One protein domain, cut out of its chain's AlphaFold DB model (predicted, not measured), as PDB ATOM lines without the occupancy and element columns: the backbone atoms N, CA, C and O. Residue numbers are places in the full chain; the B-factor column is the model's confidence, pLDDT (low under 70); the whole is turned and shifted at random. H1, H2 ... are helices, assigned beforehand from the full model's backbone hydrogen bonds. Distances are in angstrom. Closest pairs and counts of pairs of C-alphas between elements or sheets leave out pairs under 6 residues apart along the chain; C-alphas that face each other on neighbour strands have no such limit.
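What this domain is: This is residues 12 to 135 of the 142 residues of an uncharacterized protein of Deltaproteobacteria bacterium (UniProt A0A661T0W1). H1 and H2, side by side as a helical hairpin, make the core; H5 crosses them and H3 packs on H2. H4 lies at one end of the longest axis, by the first residues of H2, and H6 lies at the other, crosswise to H1 by Met 15. The printed part has 124 residues with six named helices, H1 to H6 along the chain, and no named strand: the class is all helix. It is compact, with a radius of gyration of the C-alphas of 14.9 A and spans of 42 by 29 by 26 A.

How they stand to each other: H1, residues 12 to 31, touches H2, residues 39 to 58, at a shallow tilt of 22 degrees, opposite ways; the closest C-alphas, of Tyr 20 and Pro 48, are 4.6 A apart. H2 is the hub, touching four helices, with a kink of 27 degrees near residue 46. It touches H3, residues 66 to 73, at a steep tilt of 45 degrees, closest at the C-alphas of Leu 53 and Thr 73, 6.0 A. With residues 39 to 40 alone it touches H4, residues 77 to 91, closest at the C-alphas of Ile 39 and Lys 90, 6.5 A. H5, residues 103 to 118, touches H2 at 47 degrees, a steep tilt, closest at the C-alphas of Leu 46 and Ile 109, 7.0 A. H6, residues 123 to 135, only just touches H1, with 3 pairs of C-alphas within 8 A; it is apart from H5. In H1, H3, H4 and H5 every O i to N i+4 pair is within hydrogen-bond range; in H2 14 of 16 are, in H6 8 of 9.

Where its parts are: H1 begins at C-alpha 12 (-38.212, -21.588, -3.691) and is 28.3 A long; H2 is 27.9 A, H5 22.9 A and H4 20.9 A. H6 ends at C-alpha 135 (-45.472, -32.596, -14.721).

The domain as a whole: The farthest C-alphas, of Ser 92 and Thr 124, are 45.0 A apart. The printed part has no cut; the link from H4 to H5 is long, and its residues 99 to 100 pair antiparallel with 36 to 37. The pLDDT is under 70 in residues 12 to 37, 95 to 99 and 119 to 135.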
ATOM      1  N   ARG A  12     -38.250 -20.114  -3.805       53.19
ATOM      2  CA  ARG A  12     -38.212 -21.588  -3.691       53.19
ATOM      3  C   ARG A  12     -38.713 -22.098  -2.329       53.19
ATOM      4  O   ARG A  12     -39.285 -23.179  -2.242       53.19
ATOM      5  N   LYS A  13     -38.496 -21.325  -1.267       59.06
ATOM      6  CA  LYS A  13     -38.868 -21.656   0.116       59.06
ATOM      7  C   LYS A  13     -40.318 -21.294   0.410       59.06
ATOM      8  O   LYS A  13     -40.995 -22.043   1.105       59.06
ATOM      9  N   VAL A  14     -40.804 -20.217  -0.201       59.06
ATOM     10  CA  VAL A  14     -42.224 -19.844  -0.216       59.06
ATOM     11  C   VAL A  14     -43.074 -20.974  -0.809       59.06
ATOM     12  O   VAL A  14     -44.075 -21.384  -0.222       59.06
ATOM     13  N   MET A  15     -42.612 -21.554  -1.919       57.12
ATOM     14  CA  MET A  15     -43.248 -22.714  -2.540       57.12
ATOM     15  C   MET A  15     -43.262 -23.930  -1.597       57.12
ATOM     16  O   MET A  15     -44.329 -24.498  -1.377       57.12
ATOM     17  N   ALA A  16     -42.138 -24.278  -0.959       60.44
ATOM     18  CA  ALA A  16     -42.068 -25.402  -0.014       60.44
ATOM     19  C   ALA A  16     -43.029 -25.239   1.181       60.44
ATOM     20  O   ALA A  16     -43.783 -26.159   1.495       60.44
ATOM     21  N   VAL A  17     -43.070 -24.053   1.799       61.38
ATOM     22  CA  VAL A  17     -44.017 -23.733   2.883       61.38
ATOM     23  C   VAL A  17     -45.462 -23.905   2.412       61.38
ATOM     24  O   VAL A  17     -46.285 -24.487   3.119       61.38
ATOM     25  N   PHE A  18     -45.779 -23.473   1.190       63.84
ATOM     26  CA  PHE A  18     -47.122 -23.634   0.645       63.84
ATOM     27  C   PHE A  18     -47.478 -25.098   0.339       63.84
ATOM     28  O   PHE A  18     -48.611 -25.511   0.593       63.84
ATOM     29  N   CYS A  19     -46.531 -25.907  -0.149       61.94
ATOM     30  CA  CYS A  19     -46.717 -27.354  -0.343       61.94
ATOM     31  C   CYS A  19     -47.098 -28.033   0.965       61.94
ATOM     32  O   CYS A  19     -48.099 -28.749   1.047       61.94
ATOM     33  N   TYR A  20     -46.299 -27.766   1.995       65.25
ATOM     34  CA  TYR A  20     -46.504 -28.311   3.321       65.25
ATOM     35  C   TYR A  20     -47.818 -27.821   3.917       65.25
ATOM     36  O   TYR A  20     -48.559 -28.624   4.476       65.25
ATOM     37  N   LEU A  21     -48.179 -26.551   3.722       68.44
ATOM     38  CA  LEU A  21     -49.460 -26.018   4.174       68.44
ATOM     39  C   LEU A  21     -50.654 -26.669   3.464       68.44
ATOM     40  O   LEU A  21     -51.648 -26.991   4.114       68.44
ATOM     41  N   HIS A  22     -50.582 -26.872   2.146       69.88
ATOM     42  CA  HIS A  22     -51.638 -27.545   1.390       69.88
ATOM     43  C   HIS A  22     -51.824 -28.988   1.876       69.88
ATOM     44  O   HIS A  22     -52.950 -29.392   2.172       69.88
ATOM     45  N   MET A  23     -50.721 -29.728   2.044       65.25
ATOM     46  CA  MET A  23     -50.735 -31.074   2.621       65.25
ATOM     47  C   MET A  23     -51.309 -31.081   4.038       65.25
ATOM     48  O   MET A  23     -52.192 -31.876   4.339       65.25
ATOM     49  N   ALA A  24     -50.845 -30.179   4.906       63.94
ATOM     50  CA  ALA A  24     -51.276 -30.116   6.295       63.94
ATOM     51  C   ALA A  24     -52.776 -29.800   6.407       63.94
ATOM     52  O   ALA A  24     -53.464 -30.421   7.211       63.94
ATOM     53  N   LYS A  25     -53.311 -28.908   5.560       66.94
ATOM     54  CA  LYS A  25     -54.750 -28.601   5.501       66.94
ATOM     55  C   LYS A  25     -55.593 -29.764   4.989       66.94
ATOM     56  O   LYS A  25     -56.636 -30.039   5.578       66.94
ATOM     57  N   GLY A  26     -55.160 -30.421   3.911       67.06
ATOM     58  CA  GLY A  26     -55.836 -31.607   3.380       67.06
ATOM     59  C   GLY A  26     -55.887 -32.713   4.430       67.06
ATOM     60  O   GLY A  26     -56.965 -33.127   4.843       67.06
ATOM     61  N   ASN A  27     -54.725 -33.064   4.981       67.12
ATOM     62  CA  ASN A  27     -54.600 -34.078   6.025       67.12
ATOM     63  C   ASN A  27     -55.412 -33.717   7.275       67.12
ATOM     64  O   ASN A  27     -56.084 -34.572   7.835       67.12
ATOM     65  N   PHE A  28     -55.405 -32.459   7.720       64.44
ATOM     66  CA  PHE A  28     -56.197 -32.042   8.876       64.44
ATOM     67  C   PHE A  28     -57.701 -32.239   8.649       64.44
ATOM     68  O   PHE A  28     -58.379 -32.832   9.491       64.44
ATOM     69  N   ARG A  29     -58.215 -31.787   7.499       69.56
ATOM     70  CA  ARG A  29     -59.626 -31.945   7.128       69.56
ATOM     71  C   ARG A  29     -60.019 -33.418   7.033       69.56
ATOM     72  O   ARG A  29     -61.068 -33.788   7.550       69.56
ATOM     73  N   ASP A  30     -59.182 -34.219   6.386       64.06
ATOM     74  CA  ASP A  30     -59.503 -35.602   6.041       64.06
ATOM     75  C   ASP A  30     -59.291 -36.549   7.239       64.06
ATOM     76  O   ASP A  30     -59.907 -37.612   7.308       64.06
ATOM     77  N   TYR A  31     -58.454 -36.168   8.213       62.97
ATOM     78  CA  TYR A  31     -57.996 -37.084   9.261       62.97
ATOM     79  C   TYR A  31     -58.203 -36.636  10.707       62.97
ATOM     80  O   TYR A  31     -58.272 -37.508  11.573       62.97
ATOM     81  N   LEU A  32     -58.263 -35.333  10.997       63.84
ATOM     82  CA  LEU A  32     -58.280 -34.812  12.374       63.84
ATOM     83  C   LEU A  32     -59.530 -33.985  12.714       63.84
ATOM     84  O   LEU A  32     -59.650 -33.504  13.838       63.84
ATOM     85  N   LYS A  33     -60.481 -33.834  11.780       66.69
ATOM     86  CA  LYS A  33     -61.745 -33.115  12.021       66.69
ATOM     87  C   LYS A  33     -62.753 -33.912  12.873       66.69
ATOM     88  O   LYS A  33     -63.636 -33.309  13.469       66.69
ATOM     89  N   GLY A  34     -62.627 -35.241  12.933       65.19
ATOM     90  CA  GLY A  34     -63.471 -36.116  13.761       65.19
ATOM     91  C   GLY A  34     -62.971 -36.280  15.205       65.19
ATOM     92  O   GLY A  34     -61.864 -35.866  15.543       65.19
ATOM     93  N   GLU A  35     -63.776 -36.922  16.056       58.91
ATOM     94  CA  GLU A  35     -63.462 -37.140  17.484       58.91
ATOM     95  C   GLU A  35     -62.334 -38.156  17.724       58.91
ATOM     96  O   GLU A  35     -61.645 -38.113  18.746       58.91
ATOM     97  N   LYS A  36     -62.128 -39.058  16.760       61.56
ATOM     98  CA  LYS A  36     -61.128 -40.124  16.817       61.56
ATOM     99  C   LYS A  36     -60.008 -39.854  15.829       61.56
ATOM    100  O   LYS A  36     -60.249 -39.439  14.695       61.56
ATOM    101  N   SER A  37     -58.770 -40.081  16.251       62.38
ATOM    102  CA  SER A  37     -57.587 -39.756  15.453       62.38
ATOM    103  C   SER A  37     -56.565 -40.884  15.515       62.38
ATOM    104  O   SER A  37     -56.226 -41.347  16.599       62.38
ATOM    105  N   TRP A  38     -56.020 -41.290  14.364       70.88
ATOM    106  CA  TRP A  38     -54.931 -42.275  14.339       70.88
ATOM    107  C   TRP A  38     -53.610 -41.593  14.679       70.88
ATOM    108  O   TRP A  38     -53.340 -40.489  14.196       70.88
ATOM    109  N   ILE A  39     -52.734 -42.262  15.432       73.62
ATOM    110  CA  ILE A  39     -51.403 -41.727  15.773       73.62
ATOM    111  C   ILE A  39     -50.648 -41.290  14.513       73.62
ATOM    112  O   ILE A  39     -50.114 -40.184  14.449       73.62
ATOM    113  N   LYS A  40     -50.653 -42.127  13.468       72.44
ATOM    114  CA  LYS A  40     -49.984 -41.843  12.187       72.44
ATOM    115  C   LYS A  40     -50.493 -40.557  11.525       72.44
ATOM    116  O   LYS A  40     -49.699 -39.814  10.951       72.44
ATOM    117  N   LYS A  41     -51.788 -40.254  11.671       80.06
ATOM    118  CA  LYS A  41     -52.431 -39.071  11.080       80.06
ATOM    119  C   LYS A  41     -51.901 -37.768  11.681       80.06
ATOM    120  O   LYS A  41     -51.698 -36.809  10.941       80.06
ATOM    121  N   TYR A  42     -51.570 -37.740  12.976       85.12
ATOM    122  CA  TYR A  42     -50.895 -36.579  13.569       85.12
ATOM    123  C   TYR A  42     -49.545 -36.309  12.913       85.12
ATOM    124  O   TYR A  42     -49.250 -35.164  12.588       85.12
ATOM    125  N   PHE A  43     -48.734 -37.337  12.652       85.00
ATOM    126  CA  PHE A  43     -47.423 -37.147  12.025       85.00
ATOM    127  C   PHE A  43     -47.514 -36.671  10.570       85.00
ATOM    128  O   PHE A  43     -46.628 -35.940  10.124       85.00
ATOM    129  N   TYR A  44     -48.594 -37.006   9.857       81.06
ATOM    130  CA  TYR A  44     -48.872 -36.476   8.516       81.06
ATOM    131  C   TYR A  44     -49.196 -34.979   8.504       81.06
ATOM    132  O   TYR A  44     -49.041 -34.339   7.464       81.06
ATOM    133  N   VAL A  45     -49.624 -34.411   9.634       83.50
ATOM    134  CA  VAL A  45     -49.926 -32.976   9.768       83.50
ATOM    135  C   VAL A  45     -48.799 -32.228  10.483       83.50
ATOM    136  O   VAL A  45     -48.406 -31.146  10.063       83.50
ATOM    137  N   LEU A  46     -48.214 -32.818  11.525       88.50
ATOM    138  CA  LEU A  46     -47.126 -32.209  12.285       88.50
ATOM    139  C   LEU A  46     -45.864 -32.057  11.442       88.50
ATOM    140  O   LEU A  46     -45.287 -30.979  11.422       88.50
ATOM    141  N   ARG A  47     -45.438 -33.093  10.707       87.62
ATOM    142  CA  ARG A  47     -44.211 -33.012   9.900       87.62
ATOM    143  C   ARG A  47     -44.219 -31.831   8.912       87.62
ATOM    144  O   ARG A  47     -43.238 -31.091   8.925       87.62
ATOM    145  N   PRO A  48     -45.273 -31.597   8.099       84.62
ATOM    146  CA  PRO A  48     -45.310 -30.424   7.230       84.62
ATOM    147  C   PRO A  48     -45.337 -29.099   8.003       84.62
ATOM    148  O   PRO A  48     -44.627 -28.176   7.621       84.62
ATOM    149  N   ILE A  49     -46.081 -28.997   9.111       87.44
ATOM    150  CA  ILE A  49     -46.103 -27.769   9.927       87.44
ATOM    151  C   ILE A  49     -44.708 -27.459  10.483       87.44
ATOM    152  O   ILE A  49     -44.210 -26.349  10.322       87.44
ATOM    153  N   LEU A  50     -44.037 -28.448  11.078       89.94
ATOM    154  CA  LEU A  50     -42.695 -28.266  11.631       89.94
ATOM    155  C   LEU A  50     -41.662 -27.953  10.539       89.94
ATOM    156  O   LEU A  50     -40.726 -27.200  10.796       89.94
ATOM    157  N   ALA A  51     -41.838 -28.484   9.326       85.75
ATOM    158  CA  ALA A  51     -41.017 -28.128   8.172       85.75
ATOM    159  C   ALA A  51     -41.211 -26.660   7.759       85.75
ATOM    160  O   ALA A  51     -40.225 -25.969   7.500       85.75
ATOM    161  N   CYS A  52     -42.451 -26.152   7.761       84.00
ATOM    162  CA  CYS A  52     -42.715 -24.727   7.546       84.00
ATOM    163  C   CYS A  52     -41.998 -23.866   8.589       84.00
ATOM    164  O   CYS A  52     -41.262 -22.954   8.220       84.00
ATOM    165  N   LEU A  53     -42.152 -24.202   9.875       87.81
ATOM    166  CA  LEU A  53     -41.501 -23.484  10.975       87.81
ATOM    167  C   LEU A  53     -39.973 -23.514  10.862       87.81
ATOM    168  O   LEU A  53     -39.304 -22.522  11.141       87.81
ATOM    169  N   TRP A  54     -39.408 -24.644  10.435       89.81
ATOM    170  CA  TRP A  54     -37.974 -24.772  10.200       89.81
ATOM    171  C   TRP A  54     -37.497 -23.822   9.102       89.81
ATOM    172  O   TRP A  54     -36.505 -23.117   9.278       89.81
ATOM    173  N   ILE A  55     -38.211 -23.783   7.977       83.75
ATOM    174  CA  ILE A  55     -37.882 -22.907   6.851       83.75
ATOM    175  C   ILE A  55     -37.995 -21.435   7.263       83.75
ATOM    176  O   ILE A  55     -37.092 -20.663   6.944       83.75
ATOM    177  N   GLU A  56     -39.052 -21.062   7.994       81.56
ATOM    178  CA  GLU A  56     -39.230 -19.710   8.542       81.56
ATOM    179  C   GLU A  56     -38.075 -19.318   9.479       81.56
ATOM    180  O   GLU A  56     -37.581 -18.197   9.401       81.56
ATOM    181  N   ARG A  57     -37.623 -20.239  10.344       85.75
ATOM    182  CA  ARG A  57     -36.612 -19.961  11.377       85.75
ATOM    183  C   ARG A  57     -35.175 -19.981  10.855       85.75
ATOM    184  O   ARG A  57     -34.376 -19.143  11.254       85.75
ATOM    185  N   TYR A  58     -34.831 -20.944  10.003       84.31
ATOM    186  CA  TYR A  58     -33.437 -21.238   9.645       84.31
ATOM    187  C   TYR A  58     -33.112 -21.017   8.171       84.31
ATOM    188  O   TYR A  58     -31.937 -20.991   7.807       84.31
ATOM    189  N   ASN A  59     -34.123 -20.867   7.308       77.88
ATOM    190  CA  ASN A  59     -33.927 -20.618   5.883       77.88
ATOM    191  C   ASN A  59     -32.977 -21.658   5.232       77.88
ATOM    192  O   ASN A  59     -32.209 -21.324   4.330       77.88
ATOM    193  N   CYS A  60     -33.006 -22.919   5.667       78.31
ATOM    194  CA  CYS A  60     -32.108 -23.987   5.215       78.31
ATOM    195  C   CYS A  60     -32.889 -25.282   4.905       78.31
ATOM    196  O   CYS A  60     -34.094 -25.339   5.181       78.31
ATOM    197  N   PRO A  61     -32.258 -26.306   4.292       79.44
ATOM    198  CA  PRO A  61     -32.914 -27.586   4.031       79.44
ATOM    199  C   PRO A  61     -33.529 -28.190   5.298       79.44
ATOM    200  O   PRO A  61     -32.946 -28.121   6.378       79.44
ATOM    201  N   VAL A  62     -34.725 -28.762   5.151       81.88
ATOM    202  CA  VAL A  62     -35.484 -29.356   6.256       81.88
ATOM    203  C   VAL A  62     -34.862 -30.710   6.618       81.88
ATOM    204  O   VAL A  62     -34.712 -31.546   5.724       81.88
ATOM    205  N   PRO A  63     -34.509 -30.959   7.890       86.62
ATOM    206  CA  PRO A  63     -33.956 -32.239   8.308       86.62
ATOM    207  C   PRO A  63     -34.986 -33.360   8.158       86.62
ATOM    208  O   PRO A  63     -36.198 -33.161   8.308       86.62
ATOM    209  N   MET A  64     -34.493 -34.565   7.873       83.38
ATOM    210  CA  MET A  64     -35.348 -35.740   7.726       83.38
ATOM    211  C   MET A  64     -35.830 -36.253   9.082       83.38
ATOM    212  O   MET A  64     -36.923 -36.811   9.159       83.38
ATOM    213  N   GLU A  65     -35.079 -36.032  10.152       90.06
ATOM    214  CA  GLU A  65     -35.369 -36.477  11.510       90.06
ATOM    215  C   GLU A  65     -36.466 -35.619  12.149       90.06
ATOM    216  O   GLU A  65     -36.334 -34.404  12.331       90.06
ATOM    217  N   PHE A  66     -37.565 -36.262  12.545       89.06
ATOM    218  CA  PHE A  66     -38.708 -35.567  13.140       89.06
ATOM    219  C   PHE A  66     -38.365 -34.979  14.514       89.06
ATOM    220  O   PHE A  66     -38.841 -33.912  14.886       89.06
ATOM    221  N   GLU A  67     -37.507 -35.657  15.263       92.19
ATOM    222  CA  GLU A  67     -37.059 -35.269  16.593       92.19
ATOM    223  C   GLU A  67     -36.203 -34.000  16.538       92.19
ATOM    224  O   GLU A  67     -36.264 -33.162  17.439       92.19
ATOM    225  N   ILE A  68     -35.416 -33.830  15.469       91.88
ATOM    226  CA  ILE A  68     -34.659 -32.596  15.233       91.88
ATOM    227  C   ILE A  68     -35.630 -31.455  14.948       91.88
ATOM    228  O   ILE A  68     -35.517 -30.414  15.593       91.88
ATOM    229  N   LEU A  69     -36.599 -31.674  14.052       91.38
ATOM    230  CA  LEU A  69     -37.648 -30.698  13.764       91.38
ATOM    231  C   LEU A  69     -38.350 -30.257  15.047       91.38
ATOM    232  O   LEU A  69     -38.292 -29.083  15.394       91.38
ATOM    233  N   LEU A  70     -38.918 -31.205  15.790       93.62
ATOM    234  CA  LEU A  70     -39.662 -30.940  17.016       93.62
ATOM    235  C   LEU A  70     -38.847 -30.117  18.021       93.62
ATOM    236  O   LEU A  70     -39.299 -29.068  18.470       93.62
ATOM    237  N   ARG A  71     -37.623 -30.551  18.349       93.75
ATOM    238  CA  ARG A  71     -36.792 -29.869  19.356       93.75
ATOM    239  C   ARG A  71     -36.359 -28.465  18.948       93.75
ATOM    240  O   ARG A  71     -36.029 -27.674  19.826       93.75
ATOM    241  N   LYS A  72     -36.265 -28.188  17.647       93.25
ATOM    242  CA  LYS A  72     -35.711 -26.936  17.115       93.25
ATOM    243  C   LYS A  72     -36.771 -25.933  16.677       93.25
ATOM    244  O   LYS A  72     -36.401 -24.779  16.441       93.25
ATOM    245  N   THR A  73     -38.029 -26.348  16.543       91.88
ATOM    246  CA  THR A  73     -39.131 -25.482  16.096       91.88
ATOM    247  C   THR A  73     -40.271 -25.353  17.103       91.88
ATOM    248  O   THR A  73     -41.042 -24.406  16.985       91.88
ATOM    249  N   VAL A  74     -40.371 -26.241  18.102       94.12
ATOM    250  CA  VAL A  74     -41.380 -26.161  19.169       94.12
ATOM    251  C   VAL A  74     -40.727 -25.765  20.488       94.12
ATOM    252  O   VAL A  74     -40.018 -26.560  21.110       94.12
ATOM    253  N   ASP A  75     -41.009 -24.537  20.917       92.06
ATOM    254  CA  ASP A  75     -40.484 -23.978  22.166       92.06
ATOM    255  C   ASP A  75     -41.399 -24.295  23.373       92.06
ATOM    256  O   ASP A  75     -40.936 -24.340  24.514       92.06
ATOM    257  N   ASP A  76     -42.684 -24.588  23.130       94.81
ATOM    258  CA  ASP A  76     -43.644 -25.008  24.157       94.81
ATOM    259  C   ASP A  76     -43.287 -26.400  24.712       94.81
ATOM    260  O   ASP A  76     -43.313 -27.422  24.012       94.81
ATOM    261  N   LYS A  77     -42.946 -26.436  26.004       93.56
ATOM    262  CA  LYS A  77     -42.504 -27.650  26.697       93.56
ATOM    263  C   LYS A  77     -43.624 -28.682  26.845       93.56
ATOM    264  O   LYS A  77     -43.340 -29.871  26.717       93.56
ATOM    265  N   GLU A  78     -44.854 -28.255  27.118       93.69
ATOM    266  CA  GLU A  78     -45.998 -29.154  27.298       93.69
ATOM    267  C   GLU A  78     -46.355 -29.825  25.970       93.69
ATOM    268  O   GLU A  78     -46.445 -31.053  25.886       93.69
ATOM    269  N   LEU A  79     -46.458 -29.027  24.907       94.75
ATOM    270  CA  LEU A  79     -46.692 -29.516  23.555       94.75
ATOM    271  C   LEU A  79     -45.610 -30.510  23.127       94.75
ATOM    272  O   LEU A  79     -45.928 -31.581  22.605       94.75
ATOM    273  N   ARG A  80     -44.335 -30.191  23.380       95.50
ATOM    274  CA  ARG A  80     -43.220 -31.083  23.046       95.50
ATOM    275  C   ARG A  80     -43.323 -32.422  23.771       95.50
ATOM    276  O   ARG A  80     -43.198 -33.455  23.120       95.50
ATOM    277  N   ILE A  81     -43.618 -32.414  25.074       94.75
ATOM    278  CA  ILE A  81     -43.822 -33.641  25.862       94.75
ATOM    279  C   ILE A  81     -44.942 -34.490  25.250       94.75
ATOM    280  O   ILE A  81     -44.759 -35.691  25.056       94.75
ATOM    281  N   LYS A  82     -46.072 -33.879  24.875       94.06
ATOM    282  CA  LYS A  82     -47.192 -34.606  24.256       94.06
ATOM    283  C   LYS A  82     -46.852 -35.198  22.894       94.06
ATOM    284  O   LYS A  82     -47.280 -36.312  22.592       94.06
ATOM    285  N   ILE A  83     -46.067 -34.502  22.078       93.38
ATOM    286  CA  ILE A  83     -45.613 -35.042  20.791       93.38
ATOM    287  C   ILE A  83     -44.583 -36.168  21.000       93.38
ATOM    288  O   ILE A  83     -44.630 -37.167  20.280       93.38
ATOM    289  N   ASP A  84     -43.701 -36.066  21.996       93.56
ATOM    290  CA  ASP A  84     -42.748 -37.129  22.338       93.56
ATOM    291  C   ASP A  84     -43.452 -38.390  22.869       93.56
ATOM    292  O   ASP A  84     -43.100 -39.506  22.479       93.56
ATOM    293  N   GLU A  85     -44.479 -38.242  23.712       91.75
ATOM    294  CA  GLU A  85     -45.355 -39.347  24.130       91.75
ATOM    295  C   GLU A  85     -45.980 -40.030  22.908       91.75
ATOM    296  O   GLU A  85     -45.911 -41.251  22.762       91.75
ATOM    297  N   LEU A  86     -46.525 -39.240  21.981       90.06
ATOM    298  CA  LEU A  86     -47.126 -39.746  20.752       90.06
ATOM    299  C   LEU A  86     -46.114 -40.501  19.872       90.06
ATOM    300  O   LEU A  86     -46.444 -41.522  19.266       90.06
ATOM    301  N   LEU A  87     -44.871 -40.023  19.817       90.31
ATOM    302  CA  LEU A  87     -43.784 -40.651  19.073       90.31
ATOM    303  C   LEU A  87     -43.357 -41.984  19.695       90.31
ATOM    304  O   LEU A  87     -43.124 -42.944  18.960       90.31
ATOM    305  N   LYS A  88     -43.292 -42.070  21.030       90.31
ATOM    306  CA  LYS A  88     -43.013 -43.329  21.741       90.31
ATOM    307  C   LYS A  88     -44.069 -44.387  21.427       90.31
ATOM    308  O   LYS A  88     -43.708 -45.496  21.049       90.31
ATOM    309  N   ARG A  89     -45.347 -44.011  21.483       86.69
ATOM    310  CA  ARG A  89     -46.484 -44.891  21.160       86.69
ATOM    311  C   ARG A  89     -46.465 -45.360  19.706       86.69
ATOM    312  O   ARG A  89     -46.638 -46.537  19.413       86.69
ATOM    313  N   LYS A  90     -46.141 -44.454  18.777       84.69
ATOM    314  CA  LYS A  90     -45.931 -44.812  17.365       84.69
ATOM    315  C   LYS A  90     -44.822 -45.863  17.204       84.69
ATOM    316  O   LYS A  90     -44.959 -46.777  16.398       84.69
ATOM    317  N   ARG A  91     -43.708 -45.714  17.929       86.44
ATOM    318  CA  ARG A  91     -42.548 -46.621  17.848       86.44
ATOM    319  C   ARG A  91     -42.814 -47.987  18.472       86.44
ATOM    320  O   ARG A  91     -42.254 -48.961  17.987       86.44
ATOM    321  N   SER A  92     -43.663 -48.072  19.496       85.81
ATOM    322  CA  SER A  92     -44.077 -49.355  20.074       85.81
ATOM    323  C   SER A  92     -45.048 -50.137  19.182       85.81
ATOM    324  O   SER A  92     -45.461 -51.225  19.566       85.81
ATOM    325  N   GLY A  93     -45.428 -49.599  18.015       78.00
ATOM    326  CA  GLY A  93     -46.413 -50.220  17.130       78.00
ATOM    327  C   GLY A  93     -47.842 -50.135  17.668       78.00
ATOM    328  O   GLY A  93     -48.709 -50.866  17.202       78.00
ATOM    329  N   GLU A  94     -48.095 -49.261  18.649       73.56
ATOM    330  CA  GLU A  94     -49.441 -49.038  19.167       73.56
ATOM    331  C   GLU A  94     -50.267 -48.338  18.077       73.56
ATOM    332  O   GLU A  94     -50.099 -47.146  17.806       73.56
ATOM    333  N   GLU A  95     -51.153 -49.081  17.417       64.81
ATOM    334  CA  GLU A  95     -52.136 -48.513  16.497       64.81
ATOM    335  C   GLU A  95     -53.358 -48.073  17.297       64.81
ATOM    336  O   GLU A  95     -54.237 -48.857  17.651       64.81
ATOM    337  N   LEU A  96     -53.429 -46.781  17.598       62.66
ATOM    338  CA  LEU A  96     -54.637 -46.198  18.163       62.66
ATOM    339  C   LEU A  96     -55.585 -45.770  17.054       62.66
ATOM    340  O   LEU A  96     -55.783 -44.577  16.813       62.66
ATOM    341  N   ASP A  97     -56.212 -46.737  16.401       59.75
ATOM    342  CA  ASP A  97     -57.166 -46.437  15.333       59.75
ATOM    343  C   ASP A  97     -58.420 -45.691  15.823       59.75
ATOM    344  O   ASP A  97     -59.229 -45.229  15.019       59.75
ATOM    345  N   ASN A  98     -58.569 -45.504  17.140       60.78
ATOM    346  CA  ASN A  98     -59.732 -44.876  17.755       60.78
ATOM    347  C   ASN A  98     -59.422 -44.040  19.013       60.78
ATOM    348  O   ASN A  98     -60.329 -43.808  19.813       60.78
ATOM    349  N   ALA A  99     -58.178 -43.587  19.221       67.81
ATOM    350  CA  ALA A  99     -57.879 -42.772  20.401       67.81
ATOM    351  C   ALA A  99     -58.570 -41.403  20.351       67.81
ATOM    352  O   ALA A  99     -58.690 -40.811  19.267       67.81
ATOM    353  N   PRO A 100     -58.972 -40.879  21.525       71.81
ATOM    354  CA  PRO A 100     -59.473 -39.524  21.626       71.81
ATOM    355  C   PRO A 100     -58.411 -38.534  21.156       71.81
ATOM    356  O   PRO A 100     -57.199 -38.726  21.319       71.81
ATOM    357  N   ARG A 101     -58.897 -37.451  20.559       80.62
ATOM    358  CA  ARG A 101     -58.077 -36.340  20.097       80.62
ATOM    359  C   ARG A 101     -57.213 -35.781  21.239       80.62
ATOM    360  O   ARG A 101     -57.695 -35.608  22.351       80.62
ATOM    361  N   ILE A 102     -55.945 -35.465  20.959       87.62
ATOM    362  CA  ILE A 102     -55.007 -34.884  21.930       87.62
ATOM    363  C   ILE A 102     -55.144 -33.355  21.852       87.62
ATOM    364  O   ILE A 102     -54.678 -32.773  20.862       87.62
ATOM    365  N   PRO A 103     -55.773 -32.679  22.836       88.06
ATOM    366  CA  PRO A 103     -56.194 -31.283  22.679       88.06
ATOM    367  C   PRO A 103     -55.028 -30.312  22.472       88.06
ATOM    368  O   PRO A 103     -55.093 -29.455  21.596       88.06
ATOM    369  N   VAL A 104     -53.931 -30.496  23.212       91.69
ATOM    370  CA  VAL A 104     -52.734 -29.636  23.140       91.69
ATOM    371  C   VAL A 104     -52.119 -29.653  21.734       91.69
ATOM    372  O   VAL A 104     -51.914 -28.605  21.125       91.69
ATOM    373  N   ILE A 105     -51.912 -30.847  21.168       91.31
ATOM    374  CA  ILE A 105     -51.362 -31.017  19.811       91.31
ATOM    375  C   ILE A 105     -52.339 -30.475  18.761       91.31
ATOM    376  O   ILE A 105     -51.947 -29.837  17.788       91.31
ATOM    377  N   SER A 106     -53.626 -30.716  18.972       87.12
ATOM    378  CA  SER A 106     -54.692 -30.295  18.069       87.12
ATOM    379  C   SER A 106     -54.813 -28.781  17.961       87.12
ATOM    380  O   SER A 106     -54.890 -28.255  16.854       87.12
ATOM    381  N   LYS A 107     -54.770 -28.090  19.102       89.62
ATOM    382  CA  LYS A 107     -54.796 -26.630  19.175       89.62
ATOM    383  C   LYS A 107     -53.581 -26.018  18.484       89.62
ATOM    384  O   LYS A 107     -53.726 -25.041  17.754       89.62
ATOM    385  N   PHE A 108     -52.402 -26.607  18.679       92.94
ATOM    386  CA  PHE A 108     -51.187 -26.197  17.978       92.94
ATOM    387  C   PHE A 108     -51.343 -26.315  16.458       92.94
ATOM    388  O   PHE A 108     -51.109 -25.347  15.739       92.94
ATOM    389  N   ILE A 109     -51.807 -27.473  15.976       88.06
ATOM    390  CA  ILE A 109     -52.036 -27.713  14.547       88.06
ATOM    391  C   ILE A 109     -52.992 -26.670  13.962       88.06
ATOM    392  O   ILE A 109     -52.674 -26.055  12.949       88.06
ATOM    393  N   GLU A 110     -54.148 -26.454  14.589       85.69
ATOM    394  CA  GLU A 110     -55.146 -25.493  14.105       85.69
ATOM    395  C   GLU A 110     -54.594 -24.066  14.067       85.69
ATOM    396  O   GLU A 110     -54.782 -23.347  13.085       85.69
ATOM    397  N   THR A 111     -53.867 -23.679  15.115       87.56
ATOM    398  CA  THR A 111     -53.271 -22.346  15.242       87.56
ATOM    399  C   THR A 111     -52.243 -22.101  14.141       87.56
ATOM    400  O   THR A 111     -52.341 -21.104  13.423       87.56
ATOM    401  N   GLU A 112     -51.307 -23.030  13.937       86.69
ATOM    402  CA  GLU A 112     -50.273 -22.886  12.909       86.69
ATOM    403  C   GLU A 112     -50.842 -22.975  11.495       86.69
ATOM    404  O   GLU A 112     -50.451 -22.199  10.623       86.69
ATOM    405  N   LEU A 113     -51.822 -23.851  11.251       81.50
ATOM    406  CA  LEU A 113     -52.512 -23.906   9.964       81.50
ATOM    407  C   LEU A 113     -53.186 -22.577   9.624       81.50
ATOM    408  O   LEU A 113     -53.112 -22.137   8.474       81.50
ATOM    409  N   ASN A 114     -53.829 -21.941  10.604       81.56
ATOM    410  CA  ASN A 114     -54.473 -20.646  10.426       81.56
ATOM    411  C   ASN A 114     -53.447 -19.527  10.218       81.56
ATOM    412  O   ASN A 114     -53.609 -18.733   9.292       81.56
ATOM    413  N   ARG A 115     -52.360 -19.496  11.000       84.38
ATOM    414  CA  ARG A 115     -51.283 -18.501  10.860       84.38
ATOM    415  C   ARG A 115     -50.601 -18.595   9.494       84.38
ATOM    416  O   ARG A 115     -50.512 -17.608   8.767       84.38
ATOM    417  N   LEU A 116     -50.184 -19.797   9.101       76.75
ATOM    418  CA  LEU A 116     -49.528 -20.048   7.814       76.75
ATOM    419  C   LEU A 116     -50.474 -19.775   6.629       76.75
ATOM    420  O   LEU A 116     -50.031 -19.363   5.561       76.75
ATOM    421  N   ALA A 117     -51.790 -19.951   6.805       72.12
ATOM    422  CA  ALA A 117     -52.792 -19.628   5.786       72.12
ATOM    423  C   ALA A 117     -52.926 -18.143   5.458       72.12
ATOM    424  O   ALA A 117     -53.405 -17.832   4.364       72.12
ATOM    425  N   GLN A 118     -52.573 -17.263   6.392       72.12
ATOM    426  CA  GLN A 118     -52.673 -15.817   6.214       72.12
ATOM    427  C   GLN A 118     -51.493 -15.267   5.398       72.12
ATOM    428  O   GLN A 118     -51.654 -14.282   4.684       72.12
ATOM    429  N   ASN A 119     -50.353 -15.963   5.393       65.31
ATOM    430  CA  ASN A 119     -49.131 -15.575   4.682       65.31
ATOM    431  C   ASN A 119     -49.020 -16.251   3.303       65.31
ATOM    432  O   ASN A 119     -48.056 -16.964   3.022       65.31
ATOM    433  N   LYS A 120     -50.028 -16.080   2.436       57.50
ATOM    434  CA  LYS A 120     -50.003 -16.692   1.096       57.50
ATOM    435  C   LYS A 120     -48.993 -15.995   0.170       57.50
ATOM    436  O   LYS A 120     -48.983 -14.765   0.133       57.50
ATOM    437  N   PRO A 121     -48.226 -16.763  -0.629       56.38
ATOM    438  CA  PRO A 121     -47.536 -16.218  -1.791       56.38
ATOM    439  C   PRO A 121     -48.508 -15.548  -2.754       56.38
ATOM    440  O   PRO A 121     -49.696 -15.895  -2.803       56.38
ATOM    441  N   ASP A 122     -47.977 -14.646  -3.573       57.34
ATOM    442  CA  ASP A 122     -48.736 -14.054  -4.664       57.34
ATOM    443  C   ASP A 122     -49.210 -15.137  -5.658       57.34
ATOM    444  O   ASP A 122     -48.571 -16.182  -5.841       57.34
ATOM    445  N   LYS A 123     -50.361 -14.916  -6.305       54.59
ATOM    446  CA  LYS A 123     -51.054 -15.923  -7.142       54.59
ATOM    447  C   LYS A 123     -50.175 -16.477  -8.271       54.59
ATOM    448  O   LYS A 123     -50.370 -17.612  -8.709       54.59
ATOM    449  N   THR A 124     -49.211 -15.689  -8.731       55.25
ATOM    450  CA  THR A 124     -48.255 -16.018  -9.792       55.25
ATOM    451  C   THR A 124     -47.316 -17.159  -9.393       55.25
ATOM    452  O   THR A 124     -47.089 -18.072 -10.185       55.25
ATOM    453  N   GLU A 125     -46.837 -17.180  -8.146       54.88
ATOM    454  CA  GLU A 125     -45.944 -18.235  -7.641       54.88
ATOM    455  C   GLU A 125     -46.689 -19.566  -7.434       54.88
ATOM    456  O   GLU A 125     -46.148 -20.646  -7.680       54.88
ATOM    457  N   LEU A 126     -47.973 -19.493  -7.065       54.41
ATOM    458  CA  LEU A 126     -48.850 -20.655  -6.888       54.41
ATOM    459  C   LEU A 126     -49.173 -21.375  -8.204       54.41
ATOM    460  O   LEU A 126     -49.260 -22.606  -8.234       54.41
ATOM    461  N   LYS A 127     -49.335 -20.621  -9.298       56.56
ATOM    462  CA  LYS A 127     -49.607 -21.175 -10.633       56.56
ATOM    463  C   LYS A 127     -48.436 -22.028 -11.126       56.56
ATOM    464  O   LYS A 127     -48.654 -23.150 -11.575       56.56
ATOM    465  N   ASN A 128     -47.205 -21.553 -10.939       55.25
ATOM    466  CA  ASN A 128     -45.994 -22.288 -11.318       55.25
ATOM    467  C   ASN A 128     -45.854 -23.618 -10.558       55.25
ATOM    468  O   ASN A 128     -45.453 -24.623 -11.142       55.25
ATOM    469  N   TYR A 129     -46.242 -23.660  -9.280       53.66
ATOM    470  CA  TYR A 129     -46.229 -24.901  -8.501       53.66
ATOM    471  C   TYR A 129     -47.283 -25.919  -8.966       53.66
ATOM    472  O   TYR A 129     -47.005 -27.115  -9.063       53.66
ATOM    473  N   SER A 130     -48.495 -25.457  -9.286       53.72
ATOM    474  CA  SER A 130     -49.545 -26.327  -9.825       53.72
ATOM    475  C   SER A 130     -49.119 -26.982 -11.144       53.72
ATOM    476  O   SER A 130     -49.364 -28.172 -11.342       53.72
ATOM    477  N   GLU A 131     -48.456 -26.238 -12.031       57.28
ATOM    478  CA  GLU A 131     -47.929 -26.787 -13.286       57.28
ATOM    479  C   GLU A 131     -46.791 -27.788 -13.045       57.28
ATOM    480  O   GLU A 131     -46.782 -28.865 -13.642       57.28
ATOM    481  N   LEU A 132     -45.899 -27.507 -12.093       53.00
ATOM    482  CA  LEU A 132     -44.836 -28.435 -11.706       53.00
ATOM    483  C   LEU A 132     -45.399 -29.770 -11.182       53.00
ATOM    484  O   LEU A 132     -44.943 -30.839 -11.582       53.00
ATOM    485  N   ASN A 133     -46.447 -29.730 -10.353       54.94
ATOM    486  CA  ASN A 133     -47.117 -30.936  -9.859       54.94
ATOM    487  C   ASN A 133     -47.785 -31.759 -10.964       54.94
ATOM    488  O   ASN A 133     -47.794 -32.988 -10.884       54.94
ATOM    489  N   LYS A 134     -48.344 -31.115 -11.994       58.34
ATOM    490  CA  LYS A 134     -48.897 -31.827 -13.156       58.34
ATOM    491  C   LYS A 134     -47.802 -32.585 -13.904       58.34
ATOM    492  O   LYS A 134     -48.010 -33.740 -14.263       58.34
ATOM    493  N   VAL A 135     -46.635 -31.963 -14.083       59.88
ATOM    494  CA  VAL A 135     -45.472 -32.596 -14.721       59.88
ATOM    495  C   VAL A 135     -44.967 -33.778 -13.892       59.88
ATOM    496  O   VAL A 135     -44.830 -34.872 -14.432       59.88
TER     497      VAL A 135